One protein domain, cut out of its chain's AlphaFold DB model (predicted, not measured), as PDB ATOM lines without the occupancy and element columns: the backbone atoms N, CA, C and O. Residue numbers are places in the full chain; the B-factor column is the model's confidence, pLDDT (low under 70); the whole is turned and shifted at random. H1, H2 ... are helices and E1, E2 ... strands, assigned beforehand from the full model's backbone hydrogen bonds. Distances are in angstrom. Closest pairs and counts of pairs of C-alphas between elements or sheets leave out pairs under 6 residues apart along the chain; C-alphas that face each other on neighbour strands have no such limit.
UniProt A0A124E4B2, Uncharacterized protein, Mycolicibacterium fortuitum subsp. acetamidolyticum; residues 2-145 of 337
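AT A GLANCE: This is residues 2 to 145 of the 337 residues of an uncharacterized protein of Mycolicibacterium fortuitum subsp. acetamidolyticum (UniProt A0A124E4B2). The model is a flat, loose V. H2 and H4, side by side, make one arm; H5 makes the other, with H3 along its first part and strand E1 folded back from its end. The 144 printed residues, mostly helix, include five named helices, then E1; the radius of gyration of the C-alphas is 20.1 A, the spans 61 by 43 by 20 A.

HOW THE PARTS SIT: H1, residues 2 to 8, is near H2, residues 15 to 38. H4, residues 67 to 86, touches H2, opposite ways at a shallow tilt of 6 degrees; the closest C-alphas, Val 15 and Thr 86, are 6.4 A apart. Find Phe 54 and Trp 114, closest C-alphas at 5.0 A, where H3, residues 52 to 62, touches H5, residues 102 to 132. H4 has 14 of 16 O i to N i+4 pairs within hydrogen-bond range; the other helices have every one.

IN THESE COORDINATES: Find H1 beginning at C-alpha 2, (118.289, 144.030, 198.535); E1, residues 136 to 142, ends at C-alpha 142, (140.795, 136.563, 192.598).

THE WHOLE: Links H2 to H3 and H4 to H5 are long; 65 residues have pLDDT under 70.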
ATOM      1  N   ALA A   2     119.559 144.207 197.814       41.06
ATOM      2  CA  ALA A   2     118.289 144.030 198.535       41.06
ATOM      3  C   ALA A   2     117.015 144.407 197.736       41.06
ATOM      4  O   ALA A   2     116.087 143.612 197.684       41.06
ATOM      5  N   MET A   3     116.988 145.548 197.028       49.28
ATOM      6  CA  MET A   3     115.835 145.941 196.185       49.28
ATOM      7  C   MET A   3     115.573 144.976 195.023       49.28
ATOM      8  O   MET A   3     114.427 144.691 194.699       49.28
ATOM      9  N   LYS A   4     116.638 144.432 194.423       49.44
ATOM     10  CA  LYS A   4     116.519 143.424 193.364       49.44
ATOM     11  C   LYS A   4     115.929 142.123 193.913       49.44
ATOM     12  O   LYS A   4     115.013 141.585 193.321       49.44
ATOM     13  N   ALA A   5     116.377 141.676 195.087       48.41
ATOM     14  CA  ALA A   5     115.810 140.503 195.749       48.41
ATOM     15  C   ALA A   5     114.347 140.702 196.199       48.41
ATOM     16  O   ALA A   5     113.580 139.745 196.167       48.41
ATOM     17  N   ALA A   6     113.950 141.914 196.602       47.31
ATOM     18  CA  ALA A   6     112.556 142.236 196.920       47.31
ATOM     19  C   ALA A   6     111.675 142.248 195.658       47.31
ATOM     20  O   ALA A   6     110.617 141.624 195.645       47.31
ATOM     21  N   SER A   7     112.168 142.861 194.576       54.19
ATOM     22  CA  SER A   7     111.521 142.864 193.259       54.19
ATOM     23  C   SER A   7     111.390 141.461 192.657       54.19
ATOM     24  O   SER A   7     110.349 141.139 192.100       54.19
ATOM     25  N   ASP A   8     112.418 140.617 192.776       55.28
ATOM     26  CA  ASP A   8     112.437 139.263 192.201       55.28
ATOM     27  C   ASP A   8     111.524 138.284 192.975       55.28
ATOM     28  O   ASP A   8     111.104 137.268 192.424       55.28
ATOM     29  N   ASN A   9     111.201 138.581 194.242       55.34
ATOM     30  CA  ASN A   9     110.379 137.730 195.114       55.34
ATOM     31  C   ASN A   9     108.972 138.293 195.399       55.34
ATOM     32  O   ASN A   9     108.278 137.741 196.253       55.34
ATOM     33  N   ASN A  10     108.549 139.380 194.732       55.72
ATOM     34  CA  ASN A  10     107.308 140.117 195.040       55.72
ATOM     35  C   ASN A  10     107.149 140.432 196.544       55.72
ATOM     36  O   ASN A  10     106.055 140.362 197.104       55.72
ATOM     37  N   GLY A  11     108.265 140.717 197.217       56.03
ATOM     38  CA  GLY A  11     108.296 141.040 198.641       56.03
ATOM     39  C   GLY A  11     108.190 142.548 198.889       56.03
ATOM     40  O   GLY A  11     108.488 143.335 197.989       56.03
ATOM     41  N   PRO A  12     107.808 142.975 200.108       55.69
ATOM     42  CA  PRO A  12     107.839 144.387 200.480       55.69
ATOM     43  C   PRO A  12     109.268 144.948 200.408       55.69
ATOM     44  O   PRO A  12     110.248 144.211 200.563       55.69
ATOM     45  N   ALA A  13     109.395 146.260 200.194       58.62
ATOM     46  CA  ALA A  13     110.698 146.916 200.170       58.62
ATOM     47  C   ALA A  13     111.425 146.767 201.528       58.62
ATOM     48  O   ALA A  13     110.808 146.951 202.580       58.62
ATOM     49  N   PRO A  14     112.745 146.488 201.540       65.25
ATOM     50  CA  PRO A  14     113.548 146.368 202.760       65.25
ATOM     51  C   PRO A  14     113.919 147.759 203.300       65.25
ATOM     52  O   PRO A  14     115.084 148.162 203.324       65.25
ATOM     53  N   VAL A  15     112.901 148.555 203.645       65.31
ATOM     54  CA  VAL A  15     113.059 149.972 204.011       65.31
ATOM     55  C   VAL A  15     113.929 150.128 205.256       65.31
ATOM     56  O   VAL A  15     114.778 151.013 205.292       65.31
ATOM     57  N   ALA A  16     113.777 149.247 206.248       57.41
ATOM     58  CA  ALA A  16     114.536 149.313 207.495       57.41
ATOM     59  C   ALA A  16     116.044 149.102 207.272       57.41
ATOM     60  O   ALA A  16     116.865 149.829 207.833       57.41
ATOM     61  N   GLU A  17     116.421 148.145 206.424       55.41
ATOM     62  CA  GLU A  17     117.813 147.869 206.073       55.41
ATOM     63  C   GLU A  17     118.422 149.016 205.260       55.41
ATOM     64  O   GLU A  17     119.551 149.428 205.529       55.41
ATOM     65  N   LEU A  18     117.668 149.568 204.304       60.72
ATOM     66  CA  LEU A  18     118.105 150.708 203.492       60.72
ATOM     67  C   LEU A  18     118.261 151.984 204.327       60.72
ATOM     68  O   LEU A  18     119.210 152.737 204.121       60.72
ATOM     69  N   GLN A  19     117.371 152.212 205.295       66.38
ATOM     70  CA  GLN A  19     117.480 153.316 206.248       66.38
ATOM     71  C   GLN A  19     118.699 153.158 207.157       66.38
ATOM     72  O   GLN A  19     119.430 154.122 207.374       66.38
ATOM     73  N   ALA A  20     118.943 151.954 207.680       57.25
ATOM     74  CA  ALA A  20     120.090 151.695 208.543       57.25
ATOM     75  C   ALA A  20     121.429 151.892 207.812       57.25
ATOM     76  O   ALA A  20     122.348 152.485 208.380       57.25
ATOM     77  N   ASP A  21     121.527 151.427 206.561       58.66
ATOM     78  CA  ASP A  21     122.695 151.635 205.697       58.66
ATOM     79  C   ASP A  21     122.897 153.125 205.385       58.66
ATOM     80  O   ASP A  21     123.983 153.668 205.592       58.66
ATOM     81  N   TYR A  22     121.818 153.816 205.003       73.50
ATOM     82  CA  TYR A  22     121.852 155.253 204.758       73.50
ATOM     83  C   TYR A  22     122.319 156.045 205.981       73.50
ATOM     84  O   TYR A  22     123.201 156.888 205.855       73.50
ATOM     85  N   PHE A  23     121.779 155.775 207.172       73.19
ATOM     86  CA  PHE A  23     122.188 156.489 208.381       73.19
ATOM     87  C   PHE A  23     123.654 156.258 208.729       73.19
ATOM     88  O   PHE A  23     124.329 157.197 209.136       73.19
ATOM     89  N   ALA A  24     124.171 155.046 208.519       63.69
ATOM     90  CA  ALA A  24     125.589 154.776 208.722       63.69
ATOM     91  C   ALA A  24     126.471 155.590 207.758       63.69
ATOM     92  O   ALA A  24     127.458 156.185 208.190       63.69
ATOM     93  N   GLN A  25     126.102 155.648 206.475       70.44
ATOM     94  CA  GLN A  25     126.814 156.436 205.463       70.44
ATOM     95  C   GLN A  25     126.691 157.943 205.728       70.44
ATOM     96  O   GLN A  25     127.671 158.676 205.653       70.44
ATOM     97  N   ARG A  26     125.511 158.412 206.131       80.00
ATOM     98  CA  ARG A  26     125.269 159.804 206.511       80.00
ATOM     99  C   ARG A  26     126.123 160.236 207.694       80.00
ATOM    100  O   ARG A  26     126.785 161.270 207.631       80.00
ATOM    101  N   ASP A  27     126.137 159.444 208.760       74.88
ATOM    102  CA  ASP A  27     126.942 159.746 209.940       74.88
ATOM    103  C   ASP A  27     128.443 159.771 209.582       74.88
ATOM    104  O   ASP A  27     129.184 160.620 210.080       74.88
ATOM    105  N   LEU A  28     128.884 158.901 208.662       72.25
ATOM    106  CA  LEU A  28     130.239 158.924 208.107       72.25
ATOM    107  C   LEU A  28     130.519 160.202 207.299       72.25
ATOM    108  O   LEU A  28     131.558 160.827 207.506       72.25
ATOM    109  N   ALA A  29     129.603 160.620 206.425       77.25
ATOM    110  CA  ALA A  29     129.761 161.833 205.627       77.25
ATOM    111  C   ALA A  29     129.868 163.087 206.512       77.25
ATOM    112  O   ALA A  29     130.786 163.891 206.345       77.25
ATOM    113  N   HIS A  30     129.012 163.222 207.532       81.94
ATOM    114  CA  HIS A  30     129.117 164.322 208.498       81.94
ATOM    115  C   HIS A  30     130.390 164.257 209.344       81.94
ATOM    116  O   HIS A  30     130.969 165.298 209.671       81.94
ATOM    117  N   ALA A  31     130.857 163.056 209.693       75.94
ATOM    118  CA  ALA A  31     132.131 162.900 210.377       75.94
ATOM    119  C   ALA A  31     133.309 163.329 209.487       75.94
ATOM    120  O   ALA A  31     134.228 163.975 209.987       75.94
ATOM    121  N   ALA A  32     133.265 163.046 208.180       77.75
ATOM    122  CA  ALA A  32     134.268 163.500 207.218       77.75
ATOM    123  C   ALA A  32     134.288 165.032 207.083       77.75
ATOM    124  O   ALA A  32     135.363 165.630 207.109       77.75
ATOM    125  N   VAL A  33     133.119 165.679 207.035       84.88
ATOM    126  CA  VAL A  33     133.009 167.151 207.044       84.88
ATOM    127  C   VAL A  33     133.524 167.739 208.359       84.88
ATOM    128  O   VAL A  33     134.312 168.680 208.362       84.88
ATOM    129  N   THR A  34     133.170 167.139 209.496       82.50
ATOM    130  CA  THR A  34     133.685 167.562 210.810       82.50
ATOM    131  C   THR A  34     135.209 167.436 210.877       82.50
ATOM    132  O   THR A  34     135.893 168.326 211.386       82.50
ATOM    133  N   PHE A  35     135.753 166.340 210.343       79.94
ATOM    134  CA  PHE A  35     137.189 166.131 210.205       79.94
ATOM    135  C   PHE A  35     137.825 167.229 209.349       79.94
ATOM    136  O   PHE A  35     138.790 167.857 209.792       79.94
ATOM    137  N   ALA A  36     137.260 167.513 208.179       83.81
ATOM    138  CA  ALA A  36     137.743 168.554 207.285       83.81
ATOM    139  C   ALA A  36     137.747 169.941 207.945       83.81
ATOM    140  O   ALA A  36     138.774 170.618 207.935       83.81
ATOM    141  N   ASN A  37     136.665 170.304 208.636       84.88
ATOM    142  CA  ASN A  37     136.539 171.563 209.376       84.88
ATOM    143  C   ASN A  37     137.517 171.678 210.561       84.88
ATOM    144  O   ASN A  37     137.818 172.780 211.018       84.88
ATOM    145  N   SER A  38     138.024 170.552 211.075       81.25
ATOM    146  CA  SER A  38     139.044 170.532 212.133       81.25
ATOM    147  C   SER A  38     140.479 170.685 211.614       81.25
ATOM    148  O   SER A  38     141.402 170.872 212.411       81.25
ATOM    149  N   CYS A  39     140.686 170.587 210.298       79.00
ATOM    150  CA  CYS A  39     142.005 170.685 209.686       79.00
ATOM    151  C   CYS A  39     142.416 172.153 209.441       79.00
ATOM    152  O   CYS A  39     141.565 173.024 209.260       79.00
ATOM    153  N   PRO A  40     143.728 172.452 209.389       79.50
ATOM    154  CA  PRO A  40     144.226 173.735 208.897       79.50
ATOM    155  C   PRO A  40     143.764 174.030 207.455       79.50
ATOM    156  O   PRO A  40     143.468 173.094 206.712       79.50
ATOM    157  N   PRO A  41     143.827 175.294 206.985       76.81
ATOM    158  CA  PRO A  41     143.439 175.664 205.615       76.81
ATOM    159  C   PRO A  41     144.187 174.913 204.497       76.81
ATOM    160  O   PRO A  41     143.714 174.863 203.368       76.81
ATOM    161  N   GLY A  42     145.363 174.348 204.797       76.50
ATOM    162  CA  GLY A  42     146.150 173.527 203.870       76.50
ATOM    163  C   GLY A  42     145.848 172.024 203.917       76.50
ATOM    164  O   GLY A  42     146.503 171.267 203.205       76.50
ATOM    165  N   GLY A  43     144.897 171.588 204.747       80.38
ATOM    166  CA  GLY A  43     144.554 170.182 204.952       80.38
ATOM    167  C   GLY A  43     145.269 169.506 206.129       80.38
ATOM    168  O   GLY A  43     145.992 170.160 206.890       80.38
ATOM    169  N   PRO A  44     145.024 168.198 206.331       77.06
ATOM    170  CA  PRO A  44     145.565 167.429 207.448       77.06
ATOM    171  C   PRO A  44     147.084 167.223 207.339       77.06
ATOM    172  O   PRO A  44     147.642 167.129 206.247       77.06
ATOM    173  N   GLU A  45     147.759 167.077 208.482       77.12
ATOM    174  CA  GLU A  45     149.162 166.648 208.529       77.12
ATOM    175  C   GLU A  45     149.263 165.177 208.103       77.12
ATOM    176  O   GLU A  45     148.774 164.288 208.798       77.12
ATOM    177  N   LEU A  46     149.877 164.919 206.947       70.25
ATOM    178  CA  LEU A  46     149.907 163.587 206.331       70.25
ATOM    179  C   LEU A  46     151.047 162.690 206.844       70.25
ATOM    180  O   LEU A  46     151.020 161.472 206.637       70.25
ATOM    181  N   ASP A  47     152.039 163.269 207.519       66.88
ATOM    182  CA  ASP A  47     153.239 162.558 207.947       66.88
ATOM    183  C   ASP A  47     152.928 161.478 208.992       66.88
ATOM    184  O   ASP A  47     152.350 161.712 210.054       66.88
ATOM    185  N   GLY A  48     153.346 160.246 208.691       49.44
ATOM    186  CA  GLY A  48     153.144 159.095 209.571       49.44
ATOM    187  C   GLY A  48     151.709 158.557 209.607       49.44
ATOM    188  O   GLY A  48     151.439 157.635 210.386       49.44
ATOM    189  N   LEU A  49     150.805 159.080 208.772       56.41
ATOM    190  CA  LEU A  49     149.486 158.490 208.572       56.41
ATOM    191  C   LEU A  49     149.571 157.245 207.684       56.41
ATOM    192  O   LEU A  49     150.398 157.137 206.779       56.41
ATOM    193  N   ALA A  50     148.694 156.280 207.954       54.25
ATOM    194  CA  ALA A  50     148.485 155.163 207.049       54.25
ATOM    195  C   ALA A  50     147.583 155.636 205.901       54.25
ATOM    196  O   ALA A  50     146.523 156.207 206.158       54.25
ATOM    197  N   ALA A  51     148.011 155.394 204.659       61.09
ATOM    198  CA  ALA A  51     147.275 155.760 203.447       61.09
ATOM    199  C   ALA A  51     147.016 157.288 203.288       61.09
ATOM    200  O   ALA A  51     145.877 157.708 203.081       61.09
ATOM    201  N   PRO A  52     148.060 158.145 203.345       64.81
ATOM    202  CA  PRO A  52     147.913 159.608 203.370       64.81
ATOM    203  C   PRO A  52     147.221 160.197 202.131       64.81
ATOM    204  O   PRO A  52     146.499 161.181 202.247       64.81
ATOM    205  N   ALA A  53     147.391 159.583 200.955       67.12
ATOM    206  CA  ALA A  53     146.720 160.019 199.727       67.12
ATOM    207  C   ALA A  53     145.189 159.894 199.818       67.12
ATOM    208  O   ALA A  53     144.470 160.759 199.328       67.12
ATOM    209  N   PHE A  54     144.693 158.855 200.492       71.62
ATOM    210  CA  PHE A  54     143.260 158.623 200.661       71.62
ATOM    211  C   PHE A  54     142.655 159.541 201.729       71.62
ATOM    212  O   PHE A  54     141.545 160.031 201.564       71.62
ATOM    213  N   ILE A  55     143.421 159.863 202.775       69.94
ATOM    214  CA  ILE A  55     143.039 160.878 203.768       69.94
ATOM    215  C   ILE A  55     142.949 162.264 203.119       69.94
ATOM    216  O   ILE A  55     142.020 163.018 203.400       69.94
ATOM    217  N   LEU A  56     143.881 162.590 202.218       76.44
ATOM    218  CA  LEU A  56     143.825 163.827 201.444       76.44
ATOM    219  C   LEU A  56     142.620 163.850 200.490       76.44
ATOM    220  O   LEU A  56     141.956 164.876 200.392       76.44
ATOM    221  N   ALA A  57     142.307 162.731 199.832       72.00
ATOM    222  CA  ALA A  57     141.124 162.615 198.977       72.00
ATOM    223  C   ALA A  57     139.819 162.794 199.773       72.00
ATOM    224  O   ALA A  57     138.931 163.522 199.335       72.00
ATOM    225  N   LEU A  58     139.729 162.202 200.971       78.31
ATOM    226  CA  LEU A  58     138.590 162.383 201.874       78.31
ATOM    227  C   LEU A  58     138.456 163.843 202.323       78.31
ATOM    228  O   LEU A  58     137.358 164.391 202.298       78.31
ATOM    229  N   PHE A  59     139.570 164.491 202.681       82.75
ATOM    230  CA  PHE A  59     139.593 165.915 203.016       82.75
ATOM    231  C   PHE A  59     139.104 166.785 201.849       82.75
ATOM    232  O   PHE A  59     138.273 167.666 202.049       82.75
ATOM    233  N   GLN A  60     139.580 166.532 200.628       85.94
ATOM    234  CA  GLN A  60     139.175 167.286 199.438       85.94
ATOM    235  C   GLN A  60     137.687 167.105 199.122       85.94
ATOM    236  O   GLN A  60     137.001 168.086 198.855       85.94
ATOM    237  N   ALA A  61     137.170 165.876 199.213       82.81
ATOM    238  CA  ALA A  61     135.748 165.605 199.011       82.81
ATOM    239  C   ALA A  61     134.879 166.314 200.067       82.81
ATOM    240  O   ALA A  61     133.833 166.869 199.749       82.81
ATOM    241  N   ALA A  62     135.342 166.343 201.317       86.25
ATOM    242  CA  ALA A  62     134.632 166.948 202.441       86.25
ATOM    243  C   ALA A  62     134.843 168.470 202.595       86.25
ATOM    244  O   ALA A  62     134.236 169.069 203.478       86.25
ATOM    245  N   THR A  63     135.682 169.097 201.763       88.38
ATOM    246  CA  THR A  63     135.873 170.563 201.702       88.38
ATOM    247  C   THR A  63     135.312 171.189 200.427       88.38
ATOM    248  O   THR A  63     135.549 172.369 200.175       88.38
ATOM    249  N   ALA A  64     134.572 170.423 199.620       86.69
ATOM    250  CA  ALA A  64     133.908 170.952 198.437       86.69
ATOM    251  C   ALA A  64     132.959 172.112 198.801       86.69
ATOM    252  O   ALA A  64     132.288 172.094 199.839       86.69
ATOM    253  N   ASP A  65     132.901 173.125 197.936       87.44
ATOM    254  CA  ASP A  65     132.047 174.294 198.143       87.44
ATOM    255  C   ASP A  65     130.581 173.869 198.313       87.44
ATOM    256  O   ASP A  65     130.026 173.162 197.477       87.44
ATOM    257  N   GLY A  66     129.944 174.315 199.399       88.75
ATOM    258  CA  GLY A  66     128.528 174.034 199.661       88.75
ATOM    259  C   GLY A  66     128.217 172.636 200.212       88.75
ATOM    260  O   GLY A  66     127.041 172.321 200.378       88.75
ATOM    261  N   VAL A  67     129.227 171.826 200.563       90.56
ATOM    262  CA  VAL A  67     129.038 170.431 201.011       90.56
ATOM    263  C   VAL A  67     128.017 170.268 202.144       90.56
ATOM    264  O   VAL A  67     127.169 169.384 202.088       90.56
ATOM    265  N   GLU A  68     128.029 171.144 203.151       90.69
ATOM    266  CA  GLU A  68     127.089 171.068 204.280       90.69
ATOM    267  C   GLU A  68     125.635 171.295 203.849       90.69
ATOM    268  O   GLU A  68     124.731 170.614 204.334       90.69
ATOM    269  N   GLN A  69     125.413 172.226 202.917       94.12
ATOM    270  CA  GLN A  69     124.088 172.498 202.376       94.12
ATOM    271  C   GLN A  69     123.604 171.326 201.519       94.12
ATOM    272  O   GLN A  69     122.481 170.858 201.703       94.12
ATOM    273  N   GLU A  70     124.454 170.812 200.629       93.38
ATOM    274  CA  GLU A  70     124.108 169.685 199.759       93.38
ATOM    275  C   GLU A  70     123.771 168.416 200.553       93.38
ATOM    276  O   GLU A  70     122.820 167.708 200.216       93.38
ATOM    277  N   LEU A  71     124.506 168.144 201.637       92.81
ATOM    278  CA  LEU A  71     124.214 167.027 202.535       92.81
ATOM    279  C   LEU A  71     122.872 167.209 203.258       92.81
ATOM    280  O   LEU A  71     122.109 166.251 203.365       92.81
ATOM    281  N   ALA A  72     122.545 168.421 203.715       94.06
ATOM    282  CA  ALA A  72     121.267 168.703 204.376       94.06
ATOM    283  C   ALA A  72     120.061 168.576 203.420       94.06
ATOM    284  O   ALA A  72     118.997 168.068 203.798       94.06
ATOM    285  N   GLU A  73     120.223 169.015 202.170       95.44
ATOM    286  CA  GLU A  73     119.220 168.848 201.114       95.44
ATOM    287  C   GLU A  73     119.031 167.369 200.757       95.44
ATOM    288  O   GLU A  73     117.894 166.902 200.627       95.44
ATOM    289  N   PHE A  74     120.126 166.609 200.673       93.56
ATOM    290  CA  PHE A  74     120.079 165.172 200.426       93.56
ATOM    291  C   PHE A  74     119.382 164.408 201.559       93.56
ATOM    292  O   PHE A  74     118.511 163.578 201.291       93.56
ATOM    293  N   ASP A  75     119.669 164.758 202.814       93.50
ATOM    294  CA  ASP A  75     118.973 164.235 203.991       93.50
ATOM    295  C   ASP A  75     117.465 164.454 203.912       93.50
ATOM    296  O   ASP A  75     116.674 163.531 204.124       93.50
ATOM    297  N   SER A  76     117.060 165.668 203.549       94.56
ATOM    298  CA  SER A  76     115.650 166.017 203.397       94.56
ATOM    299  C   SER A  76     114.986 165.209 202.275       94.56
ATOM    300  O   SER A  76     113.875 164.705 202.452       94.56
ATOM    301  N   ALA A  77     115.676 165.023 201.144       92.69
ATOM    302  CA  ALA A  77     115.187 164.214 200.029       92.69
ATOM    303  C   ALA A  77     115.039 162.730 200.404       92.69
ATOM    304  O   ALA A  77     114.034 162.105 200.065       92.69
ATOM    305  N   MET A  78     115.996 162.172 201.151       88.81
ATOM    306  CA  MET A  78     115.941 160.787 201.627       88.81
ATOM    307  C   MET A  78     114.800 160.578 202.628       88.81
ATOM    308  O   MET A  78     114.058 159.602 202.516       88.81
ATOM    309  N   MET A  79     114.575 161.529 203.542       92.62
ATOM    310  CA  MET A  79     113.439 161.493 204.475       92.62
ATOM    311  C   MET A  79     112.081 161.541 203.774       92.62
ATOM    312  O   MET A  79     111.143 160.889 204.228       92.62
ATOM    313  N   ALA A  80     111.975 162.278 202.666       91.88
ATOM    314  CA  ALA A  80     110.768 162.311 201.842       91.88
ATOM    315  C   ALA A  80     110.582 161.032 201.004       91.88
ATOM    316  O   ALA A  80     109.451 160.657 200.695       91.88
ATOM    317  N   TRP A  81     111.675 160.350 200.649       89.69
ATOM    318  CA  TRP A  81     111.641 159.118 199.859       89.69
ATOM    319  C   TRP A  81     111.205 157.892 200.670       89.69
ATOM    320  O   TRP A  81     110.497 157.039 200.137       89.69
ATOM    321  N   TRP A  82     111.563 157.798 201.959       86.44
ATOM    322  CA  TRP A  82     111.247 156.608 202.762       86.44
ATOM    323  C   TRP A  82     109.759 156.253 202.842       86.44
ATOM    324  O   TRP A  82     109.443 155.078 202.640       86.44
ATOM    325  N   PRO A  83     108.834 157.201 203.093       89.88
ATOM    326  CA  PRO A  83     107.405 156.900 203.077       89.88
ATOM    327  C   PRO A  83     106.945 156.417 201.697       89.88
ATOM    328  O   PRO A  83     106.284 155.390 201.608       89.88
ATOM    329  N   ALA A  84     107.393 157.074 200.620       86.19
ATOM    330  CA  ALA A  84     107.044 156.685 199.253       86.19
ATOM    331  C   ALA A  84     107.516 155.262 198.904       86.19
ATOM    332  O   ALA A  84     106.823 154.539 198.196       86.19
ATOM    333  N   LEU A  85     108.683 154.846 199.405       81.50
ATOM    334  CA  LEU A  85     109.185 153.481 199.238       81.50
ATOM    335  C   LEU A  85     108.462 152.468 200.137       81.50
ATOM    336  O   LEU A  85     108.318 151.311 199.755       81.50
ATOM    337  N   THR A  86     108.024 152.886 201.325       83.81
ATOM    338  CA  THR A  86     107.260 152.034 202.255       83.81
ATOM    339  C   THR A  86     105.889 151.690 201.688       83.81
ATOM    340  O   THR A  86     105.438 150.557 201.832       83.81
ATOM    341  N   ASP A  87     105.260 152.656 201.019       84.94
ATOM    342  CA  ASP A  87     103.940 152.498 200.409       84.94
ATOM    343  C   ASP A  87     103.991 151.777 199.049       84.94
ATOM    344  O   ASP A  87     102.947 151.431 198.503       84.94
ATOM    345  N   TRP A  88     105.186 151.542 198.497       83.62
ATOM    346  CA  TRP A  88     105.365 150.871 197.211       83.62
ATOM    347  C   TRP A  88     105.243 149.348 197.330       83.62
ATOM    348  O   TRP A  88     105.858 148.711 198.192       83.62
ATOM    349  N   SER A  89     104.528 148.752 196.379       75.62
ATOM    350  CA  SER A  89     104.500 147.314 196.135       75.62
ATOM    351  C   SER A  89     104.864 146.987 194.684       75.62
ATOM    352  O   SER A  89     104.751 147.818 193.785       75.62
ATOM    353  N   ALA A  90     105.251 145.736 194.423       69.25
ATOM    354  CA  ALA A  90     105.551 145.274 193.065       69.25
ATOM    355  C   ALA A  90     104.349 145.388 192.099       69.25
ATOM    356  O   ALA A  90     104.538 145.406 190.883       69.25
ATOM    357  N   GLU A  91     103.120 145.480 192.621       75.06
ATOM    358  CA  GLU A  91     101.900 145.674 191.826       75.06
ATOM    359  C   GLU A  91     101.763 147.115 191.304       75.06
ATOM    360  O   GLU A  91     101.136 147.331 190.266       75.06
ATOM    361  N   ASP A  92     102.407 148.084 191.965       76.50
ATOM    362  CA  ASP A  92     102.378 149.507 191.606       76.50
ATOM    363  C   ASP A  92     103.360 149.864 190.474       76.50
ATOM    364  O   ASP A  92     103.382 150.995 189.986       76.50
ATOM    365  N   GLY A  93     104.164 148.894 190.022       77.31
ATOM    366  CA  GLY A  93     105.143 149.060 188.952       77.31
ATOM    367  C   GLY A  93     106.541 149.406 189.466       77.31
ATOM    368  O   GLY A  93     107.026 148.815 190.430       77.31
ATOM    369  N   GLU A  94     107.236 150.319 188.781       76.44
ATOM    370  CA  GLU A  94     108.614 150.675 189.136       76.44
ATOM    371  C   GLU A  94     108.691 151.367 190.509       76.44
ATOM    372  O   GLU A  94     107.850 152.215 190.820       76.44
ATOM    373  N   PRO A  95     109.703 151.043 191.339       73.25
ATOM    374  CA  PRO A  95     109.882 151.688 192.633       73.25
ATOM    375  C   PRO A  95     110.197 153.182 192.477       73.25
ATOM    376  O   PRO A  95     110.831 153.578 191.492       73.25
ATOM    377  N   PRO A  96     109.827 154.023 193.461       79.00
ATOM    378  CA  PRO A  96     110.145 155.444 193.422       79.00
ATOM    379  C   PRO A  96     111.665 155.651 193.307       79.00
ATOM    380  O   PRO A  96     112.427 154.981 194.017       79.00
ATOM    381  N   PRO A  97     112.133 156.581 192.454       79.81
ATOM    382  CA  PRO A  97     113.555 156.762 192.201       79.81
ATOM    383  C   PRO A  97     114.275 157.192 193.480       79.81
ATOM    384  O   PRO A  97     113.872 158.150 194.141       79.81
ATOM    385  N   ARG A  98     115.355 156.482 193.819       77.69
ATOM    386  CA  ARG A  98     116.191 156.816 194.974       77.69
ATOM    387  C   ARG A  98     116.859 158.182 194.746       77.69
ATOM    388  O   ARG A  98     117.478 158.359 193.693       77.69
ATOM    389  N   PRO A  99     116.787 159.118 195.710       83.50
ATOM    390  CA  PRO A  99     117.559 160.353 195.659       83.50
ATOM    391  C   PRO A  99     119.055 160.071 195.475       83.50
ATOM    392  O   PRO A  99     119.591 159.115 196.034       83.50
ATOM    393  N   TYR A 100     119.738 160.926 194.718       84.12
ATOM    394  CA  TYR A 100     121.171 160.821 194.449       84.12
ATOM    395  C   TYR A 100     121.859 162.151 194.747       84.12
ATOM    396  O   TYR A 100     121.341 163.208 194.387       84.12
ATOM    397  N   ASN A 101     123.038 162.091 195.363       85.25
ATOM    398  CA  ASN A 101     123.886 163.251 195.596       85.25
ATOM    399  C   ASN A 101     125.348 162.881 195.301       85.25
ATOM    400  O   ASN A 101     125.908 161.979 195.920       85.25
ATOM    401  N   ALA A 102     125.961 163.570 194.336       81.56
ATOM    402  CA  ALA A 102     127.311 163.249 193.876       81.56
ATOM    403  C   ALA A 102     128.381 163.525 194.944       81.56
ATOM    404  O   ALA A 102     129.346 162.773 195.043       81.56
ATOM    405  N   THR A 103     128.205 164.570 195.749       82.12
ATOM    406  CA  THR A 103     129.138 164.964 196.812       82.12
ATOM    407  C   THR A 103     129.133 163.954 197.957       82.12
ATOM    408  O   THR A 103     130.193 163.505 198.391       82.12
ATOM    409  N   PHE A 104     127.949 163.508 198.377       80.56
ATOM    410  CA  PHE A 104     127.777 162.403 199.315       80.56
ATOM    411  C   PHE A 104     128.507 161.155 198.813       80.56
ATOM    412  O   PHE A 104     129.361 160.619 199.510       80.56
ATOM    413  N   GLU A 105     128.249 160.743 197.570       77.75
ATOM    414  CA  GLU A 105     128.894 159.573 196.966       77.75
ATOM    415  C   GLU A 105     130.415 159.730 196.865       77.75
ATOM    416  O   GLU A 105     131.149 158.776 197.099       77.75
ATOM    417  N   GLN A 106     130.930 160.920 196.553       74.75
ATOM    418  CA  GLN A 106     132.374 161.167 196.530       74.75
ATOM    419  C   GLN A 106     133.007 161.006 197.914       74.75
ATOM    420  O   GLN A 106     134.070 160.392 198.023       74.75
ATOM    421  N   ILE A 107     132.354 161.506 198.967       74.38
ATOM    422  CA  ILE A 107     132.818 161.345 200.350       74.38
ATOM    423  C   ILE A 107     132.814 159.867 200.750       74.38
ATOM    424  O   ILE A 107     133.812 159.382 201.288       74.38
ATOM    425  N   ILE A 108     131.733 159.138 200.450       76.25
ATOM    426  CA  ILE A 108     131.632 157.704 200.752       76.25
ATOM    427  C   ILE A 108     132.690 156.910 199.983       76.25
ATOM    428  O   ILE A 108     133.447 156.168 200.598       76.25
ATOM    429  N   ASN A 109     132.844 157.140 198.678       69.31
ATOM    430  CA  ASN A 109     133.860 156.463 197.872       69.31
ATOM    431  C   ASN A 109     135.287 156.764 198.359       69.31
ATOM    432  O   ASN A 109     136.139 155.879 198.369       69.31
ATOM    433  N   ALA A 110     135.584 158.003 198.765       68.69
ATOM    434  CA  ALA A 110     136.890 158.347 199.326       68.69
ATOM    435  C   ALA A 110     137.151 157.612 200.650       68.69
ATOM    436  O   ALA A 110     138.262 157.124 200.871       68.69
ATOM    437  N   ALA A 111     136.131 157.497 201.503       67.06
ATOM    438  CA  ALA A 111     136.211 156.737 202.742       67.06
ATOM    439  C   ALA A 111     136.378 155.229 202.480       67.06
ATOM    440  O   ALA A 111     137.263 154.615 203.072       67.06
ATOM    441  N   ASP A 112     135.616 154.648 201.554       64.25
ATOM    442  CA  ASP A 112     135.711 153.230 201.189       64.25
ATOM    443  C   ASP A 112     137.091 152.883 200.622       64.25
ATOM    444  O   ASP A 112     137.752 151.964 201.104       64.25
ATOM    445  N   ASN A 113     137.592 153.687 199.682       59.84
ATOM    446  CA  ASN A 113     138.934 153.526 199.122       59.84
ATOM    447  C   ASN A 113     140.028 153.597 200.202       59.84
ATOM    448  O   ASN A 113     141.023 152.868 200.159       59.84
ATOM    449  N   TRP A 114     139.853 154.473 201.194       61.72
ATOM    450  CA  TRP A 114     140.774 154.555 202.320       61.72
ATOM    451  C   TRP A 114     140.757 153.276 203.165       61.72
ATOM    452  O   TRP A 114     141.821 152.750 203.498       61.72
ATOM    453  N   ILE A 115     139.572 152.750 203.481       58.09
ATOM    454  CA  ILE A 115     139.401 151.509 204.252       58.09
ATOM    455  C   ILE A 115     140.005 150.316 203.520       58.09
ATOM    456  O   ILE A 115     140.686 149.498 204.146       58.09
ATOM    457  N   GLU A 116     139.759 150.200 202.215       57.62
ATOM    458  CA  GLU A 116     140.336 149.140 201.392       57.62
ATOM    459  C   GLU A 116     141.863 149.186 201.474       57.62
ATOM    460  O   GLU A 116     142.487 148.181 201.818       57.62
ATOM    461  N   CYS A 117     142.457 150.373 201.326       59.50
ATOM    462  CA  CYS A 117     143.902 150.552 201.458       59.50
ATOM    463  C   CYS A 117     144.431 150.162 202.853       59.50
ATOM    464  O   CYS A 117     145.469 149.505 202.966       59.50
ATOM    465  N   LEU A 118     143.731 150.530 203.934       56.94
ATOM    466  CA  LEU A 118     144.127 150.144 205.296       56.94
ATOM    467  C   LEU A 118     144.051 148.628 205.504       56.94
ATOM    468  O   LEU A 118     144.958 148.039 206.091       56.94
ATOM    469  N   THR A 119     142.998 148.001 204.986       55.38
ATOM    470  CA  THR A 119     142.779 146.554 205.086       55.38
ATOM    471  C   THR A 119     143.855 145.784 204.328       55.38
ATOM    472  O   THR A 119     144.390 144.797 204.838       55.38
ATOM    473  N   GLU A 120     144.218 146.241 203.130       60.69
ATOM    474  CA  GLU A 120     145.320 145.671 202.354       60.69
ATOM    475  C   GLU A 120     146.651 145.810 203.088       60.69
ATOM    476  O   GLU A 120     147.386 144.833 203.216       60.69
ATOM    477  N   ARG A 121     146.925 146.983 203.663       60.50
ATOM    478  CA  ARG A 121     148.169 147.238 204.390       60.50
ATOM    479  C   ARG A 121     148.309 146.397 205.657       60.50
ATOM    480  O   ARG A 121     149.399 145.910 205.948       60.50
ATOM    481  N   ASP A 122     147.233 146.227 206.420       57.53
ATOM    482  CA  ASP A 122     147.232 145.361 207.606       57.53
ATOM    483  C   ASP A 122     147.394 143.884 207.209       57.53
ATOM    484  O   ASP A 122     148.089 143.126 207.891       57.53
ATOM    485  N   THR A 123     146.820 143.489 206.066       57.94
ATOM    486  CA  THR A 123     147.025 142.160 205.470       57.94
ATOM    487  C   THR A 123     148.491 141.950 205.084       57.94
ATOM    488  O   THR A 123     149.054 140.898 205.386       57.94
ATOM    489  N   ASP A 124     149.135 142.953 204.487       61.47
ATOM    490  CA  ASP A 124     150.550 142.901 204.102       61.47
ATOM    491  C   ASP A 124     151.472 142.856 205.325       61.47
ATOM    492  O   ASP A 124     152.372 142.024 205.391       61.47
ATOM    493  N   ALA A 125     151.205 143.661 206.355       56.03
ATOM    494  CA  ALA A 125     151.970 143.622 207.603       56.03
ATOM    495  C   ALA A 125     151.849 142.260 208.314       56.03
ATOM    496  O   ALA A 125     152.813 141.757 208.899       56.03
ATOM    497  N   MET A 126     150.669 141.635 208.255       54.66
ATOM    498  CA  MET A 126     150.468 140.277 208.758       54.66
ATOM    499  C   MET A 126     151.250 139.252 207.925       54.66
ATOM    500  O   MET A 126     151.893 138.374 208.501       54.66
ATOM    501  N   ALA A 127     151.244 139.389 206.597       58.59
ATOM    502  CA  ALA A 127     152.019 138.558 205.678       58.59
ATOM    503  C   ALA A 127     153.523 138.628 205.981       58.59
ATOM    504  O   ALA A 127     154.171 137.597 206.154       58.59
ATOM    505  N   GLU A 128     154.066 139.839 206.112       59.53
ATOM    506  CA  GLU A 128     155.471 140.090 206.440       59.53
ATOM    507  C   GLU A 128     155.844 139.510 207.809       59.53
ATOM    508  O   GLU A 128     156.886 138.871 207.952       59.53
ATOM    509  N   SER A 129     154.975 139.672 208.809       53.88
ATOM    510  CA  SER A 129     155.176 139.114 210.150       53.88
ATOM    511  C   SER A 129     155.208 137.582 210.152       53.88
ATOM    512  O   SER A 129     156.036 136.981 210.841       53.88
ATOM    513  N   LEU A 130     154.335 136.939 209.372       55.91
ATOM    514  CA  LEU A 130     154.310 135.482 209.213       55.91
ATOM    515  C   LEU A 130     155.548 134.985 208.455       55.91
ATOM    516  O   LEU A 130     156.186 134.024 208.889       55.91
ATOM    517  N   ALA A 131     155.940 135.678 207.383       63.78
ATOM    518  CA  ALA A 131     157.137 135.362 206.609       63.78
ATOM    519  C   ALA A 131     158.423 135.499 207.441       63.78
ATOM    520  O   ALA A 131     159.273 134.609 207.426       63.78
ATOM    521  N   ALA A 132     158.544 136.559 208.246       58.28
ATOM    522  CA  ALA A 132     159.667 136.758 209.163       58.28
ATOM    523  C   ALA A 132     159.775 135.657 210.238       58.28
ATOM    524  O   ALA A 132     160.855 135.423 210.781       58.28
ATOM    525  N   GLN A 133     158.674 134.962 210.533       51.09
ATOM    526  CA  GLN A 133     158.619 133.817 211.448       51.09
ATOM    527  C   GLN A 133     158.823 132.467 210.741       51.09
ATOM    528  O   GLN A 133     158.691 131.415 211.367       51.09
ATOM    529  N   GLY A 134     159.168 132.487 209.453       60.25
ATOM    530  CA  GLY A 134     159.486 131.300 208.667       60.25
ATOM    531  C   GLY A 134     158.284 130.641 207.997       60.25
ATOM    532  O   GLY A 134     158.447 129.543 207.477       60.25
ATOM    533  N   ALA A 135     157.101 131.267 207.992       62.66
ATOM    534  CA  ALA A 135     156.004 130.799 207.152       62.66
ATOM    535  C   ALA A 135     156.287 131.106 205.674       62.66
ATOM    536  O   ALA A 135     156.676 132.215 205.316       62.66
ATOM    537  N   GLU A 136     156.027 130.147 204.798       72.56
ATOM    538  CA  GLU A 136     155.857 130.391 203.374       72.56
ATOM    539  C   GLU A 136     154.475 131.019 203.162       72.56
ATOM    540  O   GLU A 136     153.444 130.383 203.395       72.56
ATOM    541  N   VAL A 137     154.451 132.301 202.801       67.25
ATOM    542  CA  VAL A 137     153.212 133.060 202.611       67.25
ATOM    543  C   VAL A 137     152.921 133.196 201.121       67.25
ATOM    544  O   VAL A 137     153.686 133.815 200.386       67.25
ATOM    545  N   THR A 138     151.782 132.663 200.689       71.06
ATOM    546  CA  THR A 138     151.294 132.741 199.312       71.06
ATOM    547  C   THR A 138     150.044 133.608 199.269       71.06
ATOM    548  O   THR A 138     149.032 133.305 199.905       71.06
ATOM    549  N   ARG A 139     150.091 134.692 198.491       60.97
ATOM    550  CA  ARG A 139     148.925 135.542 198.226       60.97
ATOM    551  C   ARG A 139     148.339 135.190 196.866       60.97
ATOM    552  O   ARG A 139     149.032 135.252 195.854       60.97
ATOM    553  N   THR A 140     147.058 134.843 196.845       63.56
ATOM    554  CA  THR A 140     146.315 134.565 195.613       63.56
ATOM    555  C   THR A 140     145.304 135.677 195.378       63.56
ATOM    556  O   THR A 140     144.505 135.992 196.262       63.56
ATOM    557  N   PHE A 141     145.326 136.264 194.187       54.03
ATOM    558  CA  PHE A 141     144.368 137.286 193.778       54.03
ATOM    559  C   PHE A 141     143.238 136.635 192.978       54.03
ATOM    560  O   PHE A 141     143.488 135.907 192.017       54.03
ATOM    561  N   THR A 142     141.995 136.893 193.372       49.09
ATOM    562  CA  THR A 142     140.795 136.563 192.598       49.09
ATOM    563  C   THR A 142     140.109 137.860 192.154       49.09
ATOM    564  O   THR A 142     140.369 138.916 192.732       49.09
ATOM    565  N   PRO A 143     139.206 137.819 191.158       39.31
ATOM    566  CA  PRO A 143     138.475 139.008 190.711       39.31
ATOM    567  C   PRO A 143     137.641 139.701 191.802       39.31
ATOM    568  O   PRO A 143     137.216 140.832 191.608       39.31
ATOM    569  N   THR A 144     137.367 139.023 192.921       35.06
ATOM    570  CA  THR A 144     136.494 139.522 193.993       35.06
ATOM    571  C   THR A 144     137.183 139.610 195.356       35.06
ATOM    572  O   THR A 144     136.560 140.064 196.312       35.06
ATOM    573  N   ALA A 145     138.422 139.121 195.499       41.50
ATOM    574  CA  ALA A 145     139.132 139.104 196.778       41.50
ATOM    575  C   ALA A 145     140.635 138.822 196.625       41.50
ATOM    576  O   ALA A 145     141.084 138.222 195.653       41.50
TER     577      ALA A 145